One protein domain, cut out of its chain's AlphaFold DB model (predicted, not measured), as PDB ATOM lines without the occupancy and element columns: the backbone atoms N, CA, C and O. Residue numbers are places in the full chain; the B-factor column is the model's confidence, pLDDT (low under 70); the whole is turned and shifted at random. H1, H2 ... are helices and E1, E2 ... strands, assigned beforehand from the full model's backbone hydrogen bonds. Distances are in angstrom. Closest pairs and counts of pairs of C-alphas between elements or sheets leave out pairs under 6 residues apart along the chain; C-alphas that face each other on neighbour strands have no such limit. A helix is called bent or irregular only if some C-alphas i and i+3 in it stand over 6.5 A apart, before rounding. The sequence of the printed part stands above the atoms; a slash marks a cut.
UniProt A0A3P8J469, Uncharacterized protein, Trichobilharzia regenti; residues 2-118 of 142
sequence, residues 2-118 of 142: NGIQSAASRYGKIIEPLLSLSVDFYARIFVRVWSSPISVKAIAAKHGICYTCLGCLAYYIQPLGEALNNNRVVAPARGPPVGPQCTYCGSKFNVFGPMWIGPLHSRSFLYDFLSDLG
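This is residues 2 to 118 of the 142 residues of an uncharacterized protein of Trichobilharzia regenti (UniProt A0A3P8J469). Three separate pieces of antiparallel sheet are set round two short helices, H1 and H2: the long bent hairpin E1 and E2 lies on one side of them, the sheet E4, E3, E7 extends away from the ends at Asn 2 and Lys 46, and the small hairpin E5 and E6 packs on H2. H3 packs on E1 away from H1 and H2, at one end of the longest axis, and the hairpin tip, residues 22 to 27, sticks out. The 117 printed residues run H1, E1, E2, H2, E3, E4, E5, E6, E7, H3, a mixed class of helices and strands. The whole is loose, with a radius of gyration of the C-alphas of 17.0 A and spans of 50 by 37 by 23 A.

H1, residues 2 to 9, begins at C-alpha 2 (192.799, 101.580, 158.297). E1, residues 13 to 23, is 27.6 A long and bends by 60 degrees at residue 18; E2, residues 26 to 35, is 27.9 A long. H2, residues 37 to 46, is only just irregular: C-alphas 41 and 44 are 6.6 A apart. E3, residues 47 to 53, begins at C-alpha 47 (192.872, 95.264, 154.995) and is 20.0 A long. E4, residues 59 to 63, runs on into E5, residues 65 to 68, at 60 degrees; E6 is residues 73 to 76. E7, residues 93 to 100, is 19.4 A long and bends by 55 degrees at residue 97. H3, residues 107 to 116, ends at C-alpha 116 (164.060, 106.158, 164.049).

E3 is the inner strand between E4 and E7, antiparallel to both; N 50 and O 96 are 2.8 A apart, and N 49 and O 62 2.8 A, within hydrogen-bond range. This sheet is only just strongly twisted, with C-alphas up to 4.2 A off its plane. H1 is on it and stands up from it at 52 degrees; the closest C-alphas of H1 and E7 are those of Asn 2 and Trp 100, 5.3 A. H2 only grazes it with residues 43 to 46. H1 and H2 are close but not clearly touching, at a shallow tilt of 17 degrees, opposite ways; C-alphas 9 and 40 are closest, 5.9 A. The closest C-alphas of H1 and E1 are those of Gln 5 and Ile 15, 5.9 A. In the hairpin E1 and E2, N 16 and O 32 are 2.8 A apart; in the hairpin E5 and E6, N 66 and O 75 are 2.9 A apart. The closest C-alphas of H2 and E5 are those of Ala 45 and Gly 65, 4.1 A; of E1 and H3, those of Leu 18 and Phe 109, 6.4 A. H3 and H2 are apart. In H1 and H3 every O i to N i+4 pair is within hydrogen-bond range; in H2 0 of 6 are, but 5 of 7 O i to N i+3 pairs.

The C-alphas farthest apart are those of Pro 84 and Gly 118, 51.1 A. The printed part has no cut. The link E6 to E7, residues 77 to 92, is long. Mean pLDDT of the printed part is 91.1; residues 69 to 72 are under 70.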
ATOM      1  N   ASN A   2     191.569 102.333 157.957       91.94
ATOM      2  CA  ASN A   2     192.799 101.580 158.297       91.94
ATOM      3  C   ASN A   2     193.605 102.186 159.471       91.94
ATOM      4  O   ASN A   2     193.888 101.494 160.443       91.94
ATOM      5  N   GLY A   3     193.903 103.493 159.439       92.19
ATOM      6  CA  GLY A   3     194.664 104.147 160.515       92.19
ATOM      7  C   GLY A   3     194.022 104.024 161.906       92.19
ATOM      8  O   GLY A   3     194.714 103.740 162.881       92.19
ATOM      9  N   ILE A   4     192.692 104.150 161.994       93.12
ATOM     10  CA  ILE A   4     191.955 104.027 163.263       93.12
ATOM     11  C   ILE A   4     192.046 102.586 163.778       93.12
ATOM     12  O   ILE A   4     192.369 102.352 164.941       93.12
ATOM     13  N   GLN A   5     191.822 101.605 162.899       93.75
ATOM     14  CA  GLN A   5     191.886 100.194 163.272       93.75
ATOM     15  C   GLN A   5     193.306  99.773 163.668       93.75
ATOM     16  O   GLN A   5     193.471  99.092 164.675       93.75
ATOM     17  N   SER A   6     194.331 100.203 162.933       92.69
ATOM     18  CA  SER A   6     195.733  99.943 163.273       92.69
ATOM     19  C   SER A   6     196.091 100.500 164.654       92.69
ATOM     20  O   SER A   6     196.740  99.824 165.451       92.69
ATOM     21  N   ALA A   7     195.603 101.701 164.982       94.81
ATOM     22  CA  ALA A   7     195.796 102.291 166.299       94.81
ATOM     23  C   ALA A   7     195.114 101.478 167.414       94.81
ATOM     24  O   ALA A   7     195.746 101.238 168.444       94.81
ATOM     25  N   ALA A   8     193.871 101.038 167.196       94.44
ATOM     26  CA  ALA A   8     193.074 100.255 168.143       94.44
ATOM     27  C   ALA A   8     193.602  98.826 168.359       94.44
ATOM     28  O   ALA A   8     193.593  98.327 169.487       94.44
ATOM     29  N   SER A   9     194.130  98.189 167.308       93.44
ATOM     30  CA  SER A   9     194.684  96.832 167.368       93.44
ATOM     31  C   SER A   9     195.820  96.701 168.387       93.44
ATOM     32  O   SER A   9     195.932  95.664 169.038       93.44
ATOM     33  N   ARG A  10     196.612  97.765 168.599       92.81
ATOM     34  CA  ARG A  10     197.682  97.811 169.619       92.81
ATOM     35  C   ARG A  10     197.168  97.598 171.044       92.81
ATOM     36  O   ARG A  10     197.915  97.146 171.901       92.81
ATOM     37  N   TYR A  11     195.891  97.891 171.282       95.06
ATOM     38  CA  TYR A  11     195.228  97.760 172.579       95.06
ATOM     39  C   TYR A  11     194.260  96.567 172.630       95.06
ATOM     40  O   TYR A  11     193.374  96.521 173.484       95.06
ATOM     41  N   GLY A  12     194.365  95.618 171.691       93.50
ATOM     42  CA  GLY A  12     193.455  94.470 171.624       93.50
ATOM     43  C   GLY A  12     192.007  94.858 171.296       93.50
ATOM     44  O   GLY A  12     191.075  94.125 171.646       93.50
ATOM     45  N   LYS A  13     191.803  96.020 170.658       95.31
ATOM     46  CA  LYS A  13     190.484  96.540 170.289       95.31
ATOM     47  C   LYS A  13     190.216  96.364 168.796       95.31
ATOM     48  O   LYS A  13     191.089  96.563 167.951       95.31
ATOM     49  N   ILE A  14     188.974  96.028 168.479       93.62
ATOM     50  CA  ILE A  14     188.450  95.933 167.120       93.62
ATOM     51  C   ILE A  14     187.404  97.019 166.906       93.62
ATOM     52  O   ILE A  14     186.616  97.325 167.799       93.62
ATOM     53  N   ILE A  15     187.418  97.601 165.714       94.19
ATOM     54  CA  ILE A  15     186.513  98.659 165.308       94.19
ATOM     55  C   ILE A  15     185.527  98.104 164.289       94.19
ATOM     56  O   ILE A  15     185.890  97.435 163.320       94.19
ATOM     57  N   GLU A  16     184.263  98.425 164.506       92.69
ATOM     58  CA  GLU A  16     183.170  98.149 163.599       92.69
ATOM     59  C   GLU A  16     182.622  99.475 163.050       92.69
ATOM     60  O   GLU A  16     182.099 100.282 163.825       92.69
ATOM     61  N   PRO A  17     182.746  99.736 161.736       94.25
ATOM     62  CA  PRO A  17     182.093 100.872 161.097       94.25
ATOM     63  C   PRO A  17     180.571 100.752 161.185       94.25
ATOM     64  O   PRO A  17     179.993  99.775 160.713       94.25
ATOM     65  N   LEU A  18     179.924 101.756 161.769       94.94
ATOM     66  CA  LEU A  18     178.468 101.866 161.790       94.94
ATOM     67  C   LEU A  18     177.980 102.652 160.573       94.94
ATOM     68  O   LEU A  18     177.117 102.185 159.833       94.94
ATOM     69  N   LEU A  19     178.584 103.818 160.345       93.75
ATOM     70  CA  LEU A  19     178.212 104.752 159.290       93.75
ATOM     71  C   LEU A  19     179.445 105.532 158.829       93.75
ATOM     72  O   LEU A  19     180.152 106.119 159.646       93.75
ATOM     73  N   SER A  20     179.681 105.573 157.520       93.50
ATOM     74  CA  SER A  20     180.714 106.396 156.890       93.50
ATOM     75  C   SER A  20     180.071 107.386 155.922       93.50
ATOM     76  O   SER A  20     179.334 106.989 155.023       93.50
ATOM     77  N   LEU A  21     180.357 108.671 156.085       93.00
ATOM     78  CA  LEU A  21     179.815 109.758 155.276       93.00
ATOM     79  C   LEU A  21     180.954 110.615 154.732       93.00
ATOM     80  O   LEU A  21     181.914 110.900 155.445       93.00
ATOM     81  N   SER A  22     180.818 111.056 153.487       94.31
ATOM     82  CA  SER A  22     181.677 112.070 152.882       94.31
ATOM     83  C   SER A  22     180.809 113.285 152.591       94.31
ATOM     84  O   SER A  22     179.915 113.192 151.756       94.31
ATOM     85  N   VAL A  23     181.032 114.387 153.306       92.69
ATOM     86  CA  VAL A  23     180.233 115.617 153.188       92.69
ATOM     87  C   VAL A  23     181.184 116.808 153.188       92.69
ATOM     88  O   VAL A  23     182.038 116.890 154.065       92.69
ATOM     89  N   ASP A  24     181.051 117.690 152.195       84.31
ATOM     90  CA  ASP A  24     181.707 119.003 152.088       84.31
ATOM     91  C   ASP A  24     183.143 119.048 152.640       84.31
ATOM     92  O   ASP A  24     183.449 119.726 153.622       84.31
ATOM     93  N   PHE A  25     184.036 118.307 151.975       88.88
ATOM     94  CA  PHE A  25     185.488 118.247 152.217       88.88
ATOM     95  C   PHE A  25     185.969 117.494 153.468       88.88
ATOM     96  O   PHE A  25     187.172 117.477 153.732       88.88
ATOM     97  N   TYR A  26     185.097 116.805 154.208       93.62
ATOM     98  CA  TYR A  26     185.523 115.909 155.288       93.62
ATOM     99  C   TYR A  26     184.819 114.545 155.237       93.62
ATOM    100  O   TYR A  26     183.689 114.395 154.769       93.62
ATOM    101  N   ALA A  27     185.496 113.524 155.766       91.38
ATOM    102  CA  ALA A  27     184.924 112.199 155.968       91.38
ATOM    103  C   ALA A  27     184.570 112.004 157.452       91.38
ATOM    104  O   ALA A  27     185.446 112.075 158.314       91.38
ATOM    105  N   ARG A  28     183.293 111.741 157.761       93.31
ATOM    106  CA  ARG A  28     182.817 111.356 159.103       93.31
ATOM    107  C   ARG A  28     182.630 109.848 159.163       93.31
ATOM    108  O   ARG A  28     181.935 109.280 158.329       93.31
ATOM    109  N   ILE A  29     183.221 109.209 160.168       93.44
ATOM    110  CA  ILE A  29     183.095 107.765 160.381       93.44
ATOM    111  C   ILE A  29     182.630 107.533 161.817       93.44
ATOM    112  O   ILE A  29     183.360 107.821 162.763       93.44
ATOM    113  N   PHE A  30     181.425 106.999 161.970       94.81
ATOM    114  CA  PHE A  30     180.884 106.537 163.240       94.81
ATOM    115  C   PHE A  30     181.271 105.081 163.429       94.81
ATOM    116  O   PHE A  30     181.039 104.244 162.551       94.81
ATOM    117  N   VAL A  31     181.879 104.778 164.568       95.38
ATOM    118  CA  VAL A  31     182.421 103.455 164.838       95.38
ATOM    119  C   VAL A  31     182.021 102.957 166.214       95.38
ATOM    120  O   VAL A  31     181.941 103.724 167.171       95.38
ATOM    121  N   ARG A  32     181.836 101.645 166.319       94.38
ATOM    122  CA  ARG A  32     181.692 100.922 167.577       94.38
ATOM    123  C   ARG A  32     182.999 100.205 167.890       94.38
ATOM    124  O   ARG A  32     183.575  99.551 167.021       94.38
ATOM    125  N   VAL A  33     183.484 100.342 169.121       95.00
ATOM    126  CA  VAL A  33     184.752  99.746 169.559       95.00
ATOM    127  C   VAL A  33     184.465  98.577 170.487       95.00
ATOM    128  O   VAL A  33     183.821  98.738 171.519       95.00
ATOM    129  N   TRP A  34     184.992  97.409 170.140       93.12
ATOM    130  CA  TRP A  34     184.894  96.199 170.945       93.12
ATOM    131  C   TRP A  34     186.269  95.773 171.452       93.12
ATOM    132  O   TRP A  34     187.291  95.977 170.796       93.12
ATOM    133  N   SER A  35     186.304  95.134 172.620       94.56
ATOM    134  CA  SER A  35     187.519  94.524 173.161       94.56
ATOM    135  C   SER A  35     187.541  93.042 172.814       94.56
ATOM    136  O   SER A  35     186.763  92.277 173.371       94.56
ATOM    137  N   SER A  36     188.412  92.632 171.894       90.19
ATOM    138  CA  SER A  36     188.557  91.221 171.529       90.19
ATOM    139  C   SER A  36     189.939  90.961 170.924       90.19
ATOM    140  O   SER A  36     190.124  91.113 169.713       90.19
ATOM    141  N   PRO A  37     190.923  90.530 171.734       86.94
ATOM    142  CA  PRO A  37     192.269  90.218 171.251       86.94
ATOM    143  C   PRO A  37     192.292  89.107 170.194       86.94
ATOM    144  O   PRO A  37     193.129  89.118 169.293       86.94
ATOM    145  N   ILE A  38     191.351  88.158 170.272       86.50
ATOM    146  CA  ILE A  38     191.217  87.073 169.291       86.50
ATOM    147  C   ILE A  38     190.783  87.651 167.941       86.50
ATOM    148  O   ILE A  38     191.409  87.379 166.918       86.50
ATOM    149  N   SER A  39     189.760  88.509 167.935       86.44
ATOM    150  CA  SER A  39     189.236  89.113 166.706       86.44
ATOM    151  C   SER A  39     190.201  90.114 166.071       86.44
ATOM    152  O   SER A  39     190.121  90.332 164.867       86.44
ATOM    153  N   VAL A  40     191.141  90.695 166.828       90.38
ATOM    154  CA  VAL A  40     192.186  91.570 166.264       90.38
ATOM    155  C   VAL A  40     193.068  90.823 165.260       90.38
ATOM    156  O   VAL A  40     193.474  91.408 164.261       90.38
ATOM    157  N   LYS A  41     193.297  89.517 165.440       87.38
ATOM    158  CA  LYS A  41     194.037  88.710 164.452       87.38
ATOM    159  C   LYS A  41     193.284  88.615 163.121       87.38
ATOM    160  O   LYS A  41     193.900  88.673 162.063       87.38
ATOM    161  N   ALA A  42     191.949  88.575 163.180       88.06
ATOM    162  CA  ALA A  42     191.056  88.540 162.020       88.06
ATOM    163  C   ALA A  42     191.085  89.824 161.167       88.06
ATOM    164  O   ALA A  42     190.620  89.830 160.028       88.06
ATOM    165  N   ILE A  43     191.628  90.924 161.695       89.69
ATOM    166  CA  ILE A  43     191.577  92.236 161.048       89.69
ATOM    167  C   ILE A  43     192.495  92.367 159.838       89.69
ATOM    168  O   ILE A  43     192.203  93.179 158.957       89.69
ATOM    169  N   ALA A  44     193.548  91.555 159.731       89.12
ATOM    170  CA  ALA A  44     194.389  91.545 158.535       89.12
ATOM    171  C   ALA A  44     193.579  91.212 157.265       89.12
ATOM    172  O   ALA A  44     193.821  91.805 156.220       89.12
ATOM    173  N   ALA A  45     192.534  90.384 157.377       90.00
ATOM    174  CA  ALA A  45     191.645  90.066 156.258       90.00
ATOM    175  C   ALA A  45     190.716  91.218 155.835       90.00
ATOM    176  O   ALA A  45     190.158  91.199 154.744       90.00
ATOM    177  N   LYS A  46     190.550  92.244 156.680       91.31
ATOM    178  CA  LYS A  46     189.776  93.456 156.357       91.31
ATOM    179  C   LYS A  46     190.644  94.586 155.801       91.31
ATOM    180  O   LYS A  46     190.124  95.669 155.525       91.31
ATOM    181  N   HIS A  47     191.942  94.346 155.636       92.44
ATOM    182  CA  HIS A  47     192.872  95.264 154.995       92.44
ATOM    183  C   HIS A  47     193.305  94.718 153.643       92.44
ATOM    184  O   HIS A  47     193.455  93.510 153.474       92.44
ATOM    185  N   GLY A  48     193.526  95.615 152.692       93.75
ATOM    186  CA  GLY A  48     193.983  95.235 151.368       93.75
ATOM    187  C   GLY A  48     194.734  96.339 150.647       93.75
ATOM    188  O   GLY A  48     194.733  97.503 151.055       93.75
ATOM    189  N   ILE A  49     195.387  95.937 149.570       95.00
ATOM    190  CA  ILE A  49     196.089  96.783 148.615       95.00
ATOM    191  C   ILE A  49     195.269  96.778 147.324       95.00
ATOM    192  O   ILE A  49     194.791  95.731 146.899       95.00
ATOM    193  N   CYS A  50     195.086  97.934 146.702       95.56
ATOM    194  CA  CYS A  50     194.392  98.081 145.431       95.56
ATOM    195  C   CYS A  50     195.409  98.301 144.307       95.56
ATOM    196  O   CYS A  50     196.229  99.215 144.371       95.56
ATOM    197  N   TYR A  51     195.340  97.476 143.271       96.06
ATOM    198  CA  TYR A  51     196.069  97.641 142.021       96.06
ATOM    199  C   TYR A  51     195.130  98.289 141.015       96.06
ATOM    200  O   TYR A  51     194.093  97.712 140.718       96.06
ATOM    201  N   THR A  52     195.458  99.462 140.482       96.44
ATOM    202  CA  THR A  52     194.628 100.161 139.484       96.44
ATOM    203  C   THR A  52     195.395 100.329 138.187       96.44
ATOM    204  O   THR A  52     196.520 100.823 138.185       96.44
ATOM    205  N   CYS A  53     194.805  99.907 137.074       96.38
ATOM    206  CA  CYS A  53     195.422 100.011 135.763       96.38
ATOM    207  C   CYS A  53     195.509 101.475 135.311       96.38
ATOM    208  O   CYS A  53     194.525 102.203 135.385       96.38
ATOM    209  N   LEU A  54     196.662 101.887 134.780       95.94
ATOM    210  CA  LEU A  54     196.865 103.243 134.253       95.94
ATOM    211  C   LEU A  54     196.091 103.535 132.958       95.94
ATOM    212  O   LEU A  54     195.828 104.695 132.668       95.94
ATOM    213  N   GLY A  55     195.764 102.505 132.173       95.81
ATOM    214  CA  GLY A  55     195.083 102.660 130.886       95.81
ATOM    215  C   GLY A  55     193.564 102.639 131.024       95.81
ATOM    216  O   GLY A  55     192.896 103.630 130.758       95.81
ATOM    217  N   CYS A  56     193.012 101.501 131.452       95.38
ATOM    218  CA  CYS A  56     191.562 101.281 131.508       95.38
ATOM    219  C   CYS A  56     190.929 101.495 132.893       95.38
ATOM    220  O   CYS A  56     189.737 101.252 133.048       95.38
ATOM    221  N   LEU A  57     191.710 101.888 133.909       95.12
ATOM    222  CA  LEU A  57     191.260 102.075 135.301       95.12
ATOM    223  C   LEU A  57     190.648 100.830 135.971       95.12
ATOM    224  O   LEU A  57     190.121 100.924 137.080       95.12
ATOM    225  N   ALA A  58     190.765  99.648 135.353       94.44
ATOM    226  CA  ALA A  58     190.406  98.387 135.991       94.44
ATOM    227  C   ALA A  58     191.192  98.219 137.297       94.44
ATOM    228  O   ALA A  58     192.402  98.473 137.330       94.44
ATOM    229  N   TYR A  59     190.516  97.788 138.360       94.19
ATOM    230  CA  TYR A  59     191.124  97.651 139.675       94.19
ATOM    231  C   TYR A  59     190.982  96.243 140.246       94.19
ATOM    232  O   TYR A  59     190.006  95.540 139.989       94.19
ATOM    233  N   TYR A  60     191.965  95.851 141.051       94.56
ATOM    234  CA  TYR A  60     192.031  94.553 141.707       94.56
ATOM    235  C   TYR A  60     192.464  94.733 143.152       94.56
ATOM    236  O   TYR A  60     193.408  95.468 143.437       94.56
ATOM    237  N   ILE A  61     191.785  94.056 144.071       93.88
ATOM    238  CA  ILE A  61     192.069  94.156 145.500       93.88
ATOM    239  C   ILE A  61     192.817  92.901 145.939       93.88
ATOM    240  O   ILE A  61     192.330  91.790 145.764       93.88
ATOM    241  N   GLN A  62     193.984  93.100 146.539       93.88
ATOM    242  CA  GLN A  62     194.763  92.092 147.242       93.88
ATOM    243  C   GLN A  62     194.480  92.215 148.743       93.88
ATOM    244  O   GLN A  62     194.957  93.171 149.362       93.88
ATOM    245  N   PRO A  63     193.734  91.288 149.365       91.81
ATOM    246  CA  PRO A  63     193.642  91.217 150.820       91.81
ATOM    247  C   PRO A  63     195.029  91.001 151.439       91.81
ATOM    248  O   PRO A  63     195.905  90.416 150.805       91.81
ATOM    249  N   LEU A  64     195.249  91.454 152.676       91.44
ATOM    250  CA  LEU A  64     196.495  91.195 153.418       91.44
ATOM    251  C   LEU A  64     196.445  89.904 154.241       91.44
ATOM    252  O   LEU A  64     197.482  89.380 154.647       91.44
ATOM    253  N   GLY A  65     195.247  89.379 154.479       90.25
ATOM    254  CA  GLY A  65     195.043  88.097 155.128       90.25
ATOM    255  C   GLY A  65     193.804  87.399 154.596       90.25
ATOM    256  O   GLY A  65     192.872  88.034 154.110       90.25
ATOM    257  N   GLU A  66     193.790  86.083 154.721       85.69
ATOM    258  CA  GLU A  66     192.645  85.242 154.402       85.69
ATOM    259  C   GLU A  66     192.082  84.672 155.696       85.69
ATOM    260  O   GLU A  66     192.784  84.007 156.463       85.69
ATOM    261  N   ALA A  67     190.813  84.964 155.969       80.50
ATOM    262  CA  ALA A  67     190.138  84.462 157.151       80.50
ATOM    263  C   ALA A  67     189.708  83.001 156.933       80.50
ATOM    264  O   ALA A  67     188.885  82.697 156.077       80.50
ATOM    265  N   LEU A  68     190.267  82.101 157.735       75.81
ATOM    266  CA  LEU A  68     189.990  80.670 157.762       75.81
ATOM    267  C   LEU A  68     189.129  80.330 158.990       75.81
ATOM    268  O   LEU A  68     189.249  80.962 160.044       75.81
ATOM    269  N   ASN A  69     188.290  79.295 158.870       64.50
ATOM    270  CA  ASN A  69     187.500  78.711 159.964       64.50
ATOM    271  C   ASN A  69     186.714  79.748 160.796       64.50
ATOM    272  O   ASN A  69     187.090  80.066 161.928       64.50
ATOM    273  N   ASN A  70     185.610  80.279 160.253       66.00
ATOM    274  CA  ASN A  70     184.756  81.281 160.915       66.00
ATOM    275  C   ASN A  70     185.539  82.494 161.468       66.00
ATOM    276  O   ASN A  70     185.284  82.955 162.581       66.00
ATOM    277  N   ASN A  71     186.515  83.002 160.707       65.06
ATOM    278  CA  ASN A  71     187.358  84.154 161.059       65.06
ATOM    279  C   ASN A  71     188.187  83.996 162.344       65.06
ATOM    280  O   ASN A  71     188.597  84.994 162.942       65.06
ATOM    281  N   ARG A  72     188.451  82.763 162.790       62.47
ATOM    282  CA  ARG A  72     189.277  82.509 163.985       62.47
ATOM    283  C   ARG A  72     190.763  82.421 163.669       62.47
ATOM    284  O   ARG A  72     191.585  82.717 164.533       62.47
ATOM    285  N   VAL A  73     191.104  82.027 162.446       70.88
ATOM    286  CA  VAL A  73     192.482  81.889 161.972       70.88
ATOM    287  C   VAL A  73     192.659  82.793 160.762       70.88
ATOM    288  O   VAL A  73     191.769  82.862 159.922       70.88
ATOM    289  N   VAL A  74     193.784  83.500 160.666       81.44
ATOM    290  CA  VAL A  74     194.127  84.268 159.464       81.44
ATOM    291  C   VAL A  74     195.413  83.730 158.883       81.44
ATOM    292  O   VAL A  74     196.443  83.738 159.557       81.44
ATOM    293  N   ALA A  75     195.336  83.260 157.643       86.81
ATOM    294  CA  ALA A  75     196.508  82.946 156.850       86.81
ATOM    295  C   ALA A  75     197.019  84.210 156.144       86.81
ATOM    296  O   ALA A  75     196.227  85.108 155.840       86.81
ATOM    297  N   PRO A  76     198.330  84.300 155.874       86.94
ATOM    298  CA  PRO A  76     198.857  85.342 155.004       86.94
ATOM    299  C   PRO A  76     198.223  85.218 153.616       86.94
ATOM    300  O   PRO A  76     198.042  84.110 153.107       86.94
ATOM    301  N   ALA A  77     197.885  86.354 153.009       87.94
ATOM    302  CA  ALA A  77     197.338  86.349 151.663       87.94
ATOM    303  C   ALA A  77     198.393  85.928 150.630       87.94
ATOM    304  O   ALA A  77     199.591  86.182 150.794       87.94
ATOM    305  N   ARG A  78     197.941  85.279 149.557       87.31
ATOM    306  CA  ARG A  78     198.805  84.863 148.443       87.31
ATOM    307  C   ARG A  78     199.027  86.036 147.491       87.31
ATOM    308  O   ARG A  78     198.186  86.923 147.440       87.31
ATOM    309  N   GLY A  79     200.186  86.044 146.824       81.12
ATOM    310  CA  GLY A  79     200.715  87.160 146.026       81.12
ATOM    311  C   GLY A  79     199.768  87.710 144.951       81.12
ATOM    312  O   GLY A  79     198.717  87.124 144.706       81.12
ATOM    313  N   PRO A  80     200.152  88.841 144.330       87.12
ATOM    314  CA  PRO A  80     199.226  89.799 143.734       87.12
ATOM    315  C   PRO A  80     198.214  89.130 142.799       87.12
ATOM    316  O   PRO A  80     198.590  88.253 142.019       87.12
ATOM    317  N   PRO A  81     196.954  89.600 142.779       89.69
ATOM    318  CA  PRO A  81     195.907  89.012 141.948       89.69
ATOM    319  C   PRO A  81     196.106  89.354 140.462       89.69
ATOM    320  O   PRO A  81     195.286  88.999 139.621       89.69
ATOM    321  N   VAL A  82     197.172  90.094 140.146       92.44
ATOM    322  CA  VAL A  82     197.499  90.624 138.830       92.44
ATOM    323  C   VAL A  82     198.920  90.240 138.444       92.44
ATOM    324  O   VAL A  82     199.828  90.204 139.276       92.44
ATOM    325  N   GLY A  83     199.113  89.996 137.148       91.19
ATOM    326  CA  GLY A  83     200.437  89.900 136.544       91.19
ATOM    327  C   GLY A  83     201.125  91.270 136.412       91.19
ATOM    328  O   GLY A  83     200.596  92.292 136.855       91.19
ATOM    329  N   PRO A  84     202.297  91.332 135.756       89.88
ATOM    330  CA  PRO A  84     203.058  92.576 135.592       89.88
ATOM    331  C   PRO A  84     202.345  93.638 134.733       89.88
ATOM    332  O   PRO A  84     202.693  94.818 134.797       89.88
ATOM    333  N   GLN A  85     201.371  93.231 133.916       94.75
ATOM    334  CA  GLN A  85     200.616  94.088 133.000       94.75
ATOM    335  C   GLN A  85     199.133  93.719 133.015       94.75
ATOM    336  O   GLN A  85     198.760  92.589 133.332       94.75
ATOM    337  N   CYS A  86     198.282  94.686 132.673       93.88
ATOM    338  CA  CYS A  86     196.845  94.479 132.565       93.88
ATOM    339  C   CYS A  86     196.506  93.552 131.393       93.88
ATOM    340  O   CYS A  86     196.948  93.784 130.270       93.88
ATOM    341  N   THR A  87     195.658  92.554 131.638       93.56
ATOM    342  CA  THR A  87     195.197  91.600 130.616       93.56
ATOM    343  C   THR A  87     194.308  92.236 129.548       93.56
ATOM    344  O   THR A  87     194.178  91.676 128.467       93.56
ATOM    345  N   TYR A  88     193.703  93.394 129.834       93.38
ATOM    346  CA  TYR A  88     192.790  94.076 128.914       93.38
ATOM    347  C   TYR A  88     193.492  95.067 127.981       93.38
ATOM    348  O   TYR A  88     193.138  95.149 126.810       93.38
ATOM    349  N   CYS A  89     194.465  95.839 128.477       94.50
ATOM    350  CA  CYS A  89     195.084  96.927 127.705       94.50
ATOM    351  C   CYS A  89     196.622  96.940 127.723       94.50
ATOM    352  O   CYS A  89     197.227  97.871 127.198       94.50
ATOM    353  N   GLY A  90     197.274  95.973 128.378       94.50
ATOM    354  CA  GLY A  90     198.741  95.880 128.464       94.50
ATOM    355  C   GLY A  90     199.420  96.968 129.308       94.50
ATOM    356  O   GLY A  90     200.635  96.948 129.496       94.50
ATOM    357  N   SER A  91     198.667  97.930 129.851       96.06
ATOM    358  CA  SER A  91     199.225  98.995 130.689       96.06
ATOM    359  C   SER A  91     199.640  98.476 132.072       96.06
ATOM    360  O   SER A  91     199.141  97.460 132.559       96.06
ATOM    361  N   LYS A  92     200.552  99.204 132.724       95.81
ATOM    362  CA  LYS A  92     201.015  98.914 134.091       95.81
ATOM    363  C   LYS A  92     199.958  99.292 135.140       95.81
ATOM    364  O   LYS A  92     199.022 100.043 134.857       95.81
ATOM    365  N   PHE A  93     200.142  98.787 136.357       96.38
ATOM    366  CA  PHE A  93     199.295  99.085 137.511       96.38
ATOM    367  C   PHE A  93     199.964 100.078 138.469       96.38
ATOM    368  O   PHE A  93     201.143  99.938 138.788       96.38
ATOM    369  N   ASN A  94     199.181 101.027 138.977       95.56
ATOM    370  CA  ASN A  94     199.473 101.754 140.207       95.56
ATOM    371  C   ASN A  94     199.056 100.917 141.416       95.56
ATOM    372  O   ASN A  94     198.096 100.153 141.342       95.56
ATOM    373  N   VAL A  95     199.752 101.102 142.534       95.69
ATOM    374  CA  VAL A  95     199.489 100.391 143.787       95.69
ATOM    375  C   VAL A  95     199.063 101.395 144.852       95.69
ATOM    376  O   VAL A  95     199.771 102.364 145.116       95.69
ATOM    377  N   PHE A  96     197.916 101.146 145.479       94.19
ATOM    378  CA  PHE A  96     197.339 101.967 146.537       94.19
ATOM    379  C   PHE A  96     197.098 101.131 147.790       94.19
ATOM    380  O   PHE A  96     196.639  99.994 147.710       94.19
ATOM    381  N   GLY A  97     197.341 101.698 148.967       91.00
ATOM    382  CA  GLY A  97     197.022 101.056 150.240       91.00
ATOM    383  C   GLY A  97     198.157 101.143 151.262       91.00
ATOM    384  O   GLY A  97     199.116 101.883 151.052       91.00
ATOM    385  N   PRO A  98     198.045 100.403 152.379       92.75
ATOM    386  CA  PRO A  98     196.924  99.532 152.732       92.75
ATOM    387  C   PRO A  98     195.656 100.320 153.088       92.75
ATOM    388  O   PRO A  98     195.692 101.322 153.806       92.75
ATOM    389  N   MET A  99     194.512  99.850 152.600       94.19
ATOM    390  CA  MET A  99     193.196 100.429 152.859       94.19
ATOM    391  C   MET A  99     192.252  99.409 153.492       94.19
ATOM    392  O   MET A  99     192.526  98.211 153.524       94.19
ATOM    393  N   TRP A 100     191.143  99.900 154.035       93.44
ATOM    394  CA  TRP A 100     190.085  99.045 154.560       93.44
ATOM    395  C   TRP A 100     189.235  98.522 153.406       93.44
ATOM    396  O   TRP A 100     188.734  99.320 152.617       93.44
ATOM    397  N   ILE A 101     189.076  97.204 153.336       93.75
ATOM    398  CA  ILE A 101     188.298  96.503 152.302       93.75
ATOM    399  C   ILE A 101     187.046  95.827 152.878       93.75
ATOM    400  O   ILE A 101     186.280  95.207 152.150       93.75
ATOM    401  N   GLY A 102     186.845  95.922 154.196       91.94
ATOM    402  CA  GLY A 102     185.632  95.440 154.851       91.94
ATOM    403  C   GLY A 102     184.437  96.385 154.664       91.94
ATOM    404  O   GLY A 102     184.581  97.479 154.115       91.94
ATOM    405  N   PRO A 103     183.259  96.015 155.200       92.62
ATOM    406  CA  PRO A 103     182.079  96.875 155.185       92.62
ATOM    407  C   PRO A 103     182.368  98.239 155.819       92.62
ATOM    408  O   PRO A 103     183.041  98.315 156.852       92.62
ATOM    409  N   LEU A 104     181.874  99.309 155.196       93.12
ATOM    410  CA  LEU A 104     181.970 100.685 155.707       93.12
ATOM    411  C   LEU A 104     180.756 101.097 156.548       93.12
ATOM    412  O   LEU A 104     180.814 102.100 157.260       93.12
ATOM    413  N   HIS A 105     179.689 100.303 156.493       93.50
ATOM    414  CA  HIS A 105     178.433 100.545 157.186       93.50
ATOM    415  C   HIS A 105     177.887  99.243 157.756       93.50
ATOM    416  O   HIS A 105     178.025  98.180 157.145       93.50
ATOM    417  N   SER A 106     177.220  99.341 158.902       93.50
ATOM    418  CA  SER A 106     176.497  98.224 159.500       93.50
ATOM    419  C   SER A 106     175.033  98.298 159.081       93.50
ATOM    420  O   SER A 106     174.319  99.221 159.466       93.50
ATOM    421  N   ARG A 107     174.580  97.339 158.259       91.25
ATOM    422  CA  ARG A 107     173.214  97.347 157.703       91.25
ATOM    423  C   ARG A 107     172.138  97.312 158.791       91.25
ATOM    424  O   ARG A 107     171.150  98.017 158.656       91.25
ATOM    425  N   SER A 108     172.344  96.539 159.861       91.75
ATOM    426  CA  SER A 108     171.401  96.481 160.986       91.75
ATOM    427  C   SER A 108     171.300  97.825 161.699       91.75
ATOM    428  O   SER A 108     170.207  98.340 161.876       91.75
ATOM    429  N   PHE A 109     172.443  98.447 162.003       92.88
ATOM    430  CA  PHE A 109     172.463  99.777 162.609       92.88
ATOM    431  C   PHE A 109     171.790 100.829 161.719       92.88
ATOM    432  O   PHE A 109     171.036 101.653 162.219       92.88
ATOM    433  N   LEU A 110     172.052 100.812 160.406       92.81
ATOM    434  CA  LEU A 110     171.426 101.758 159.482       92.81
ATOM    435  C   LEU A 110     169.916 101.562 159.377       92.81
ATOM    436  O   LEU A 110     169.205 102.547 159.231       92.81
ATOM    437  N   TYR A 111     169.435 100.322 159.439       92.81
ATOM    438  CA  TYR A 111     168.007 100.032 159.407       92.81
ATOM    439  C   TYR A 111     167.285 100.680 160.591       92.81
ATOM    440  O   TYR A 111     166.323 101.422 160.388       92.81
ATOM    441  N   ASP A 112     167.793 100.454 161.804       92.94
ATOM    442  CA  ASP A 112     167.227 101.020 163.030       92.94
ATOM    443  C   ASP A 112     167.346 102.550 163.012       92.94
ATOM    444  O   ASP A 112     166.357 103.259 163.179       92.94
ATOM    445  N   PHE A 113     168.531 103.066 162.671       93.44
ATOM    446  CA  PHE A 113     168.797 104.503 162.606       93.44
ATOM    447  C   PHE A 113     167.887 105.238 161.615       93.44
ATOM    448  O   PHE A 113     167.375 106.310 161.923       93.44
ATOM    449  N   LEU A 114     167.672 104.687 160.418       93.06
ATOM    450  CA  LEU A 114     166.794 105.298 159.419       93.06
ATOM    451  C   LEU A 114     165.315 105.188 159.811       93.06
ATOM    452  O   LEU A 114     164.555 106.126 159.574       93.06
ATOM    453  N   SER A 115     164.920 104.083 160.446       93.75
ATOM    454  CA  SER A 115     163.561 103.901 160.968       93.75
ATOM    455  C   SER A 115     163.243 104.921 162.063       93.75
ATOM    456  O   SER A 115     162.194 105.561 162.007       93.75
ATOM    457  N   ASP A 116     164.179 105.151 162.987       94.50
ATOM    458  CA  ASP A 116     164.060 106.158 164.049       94.50
ATOM    459  C   ASP A 116     163.955 107.587 163.493       94.50
ATOM    460  O   ASP A 116     163.287 108.443 164.073       94.50
ATOM    461  N   LEU A 117     164.574 107.854 162.338       94.62
ATOM    462  CA  LEU A 117     164.465 109.134 161.630       94.62
ATOM    463  C   LEU A 117     163.163 109.287 160.823       94.62
ATOM    464  O   LEU A 117     162.971 110.321 160.182       94.62
ATOM    465  N   GLY A 118     162.275 108.287 160.827       93.50
ATOM    466  CA  GLY A 118     161.028 108.296 160.057       93.50
ATOM    467  C   GLY A 118     161.195 107.928 158.579       93.50
ATOM    468  O   GLY A 118     160.275 108.141 157.792       93.50
TER     469      GLY A 118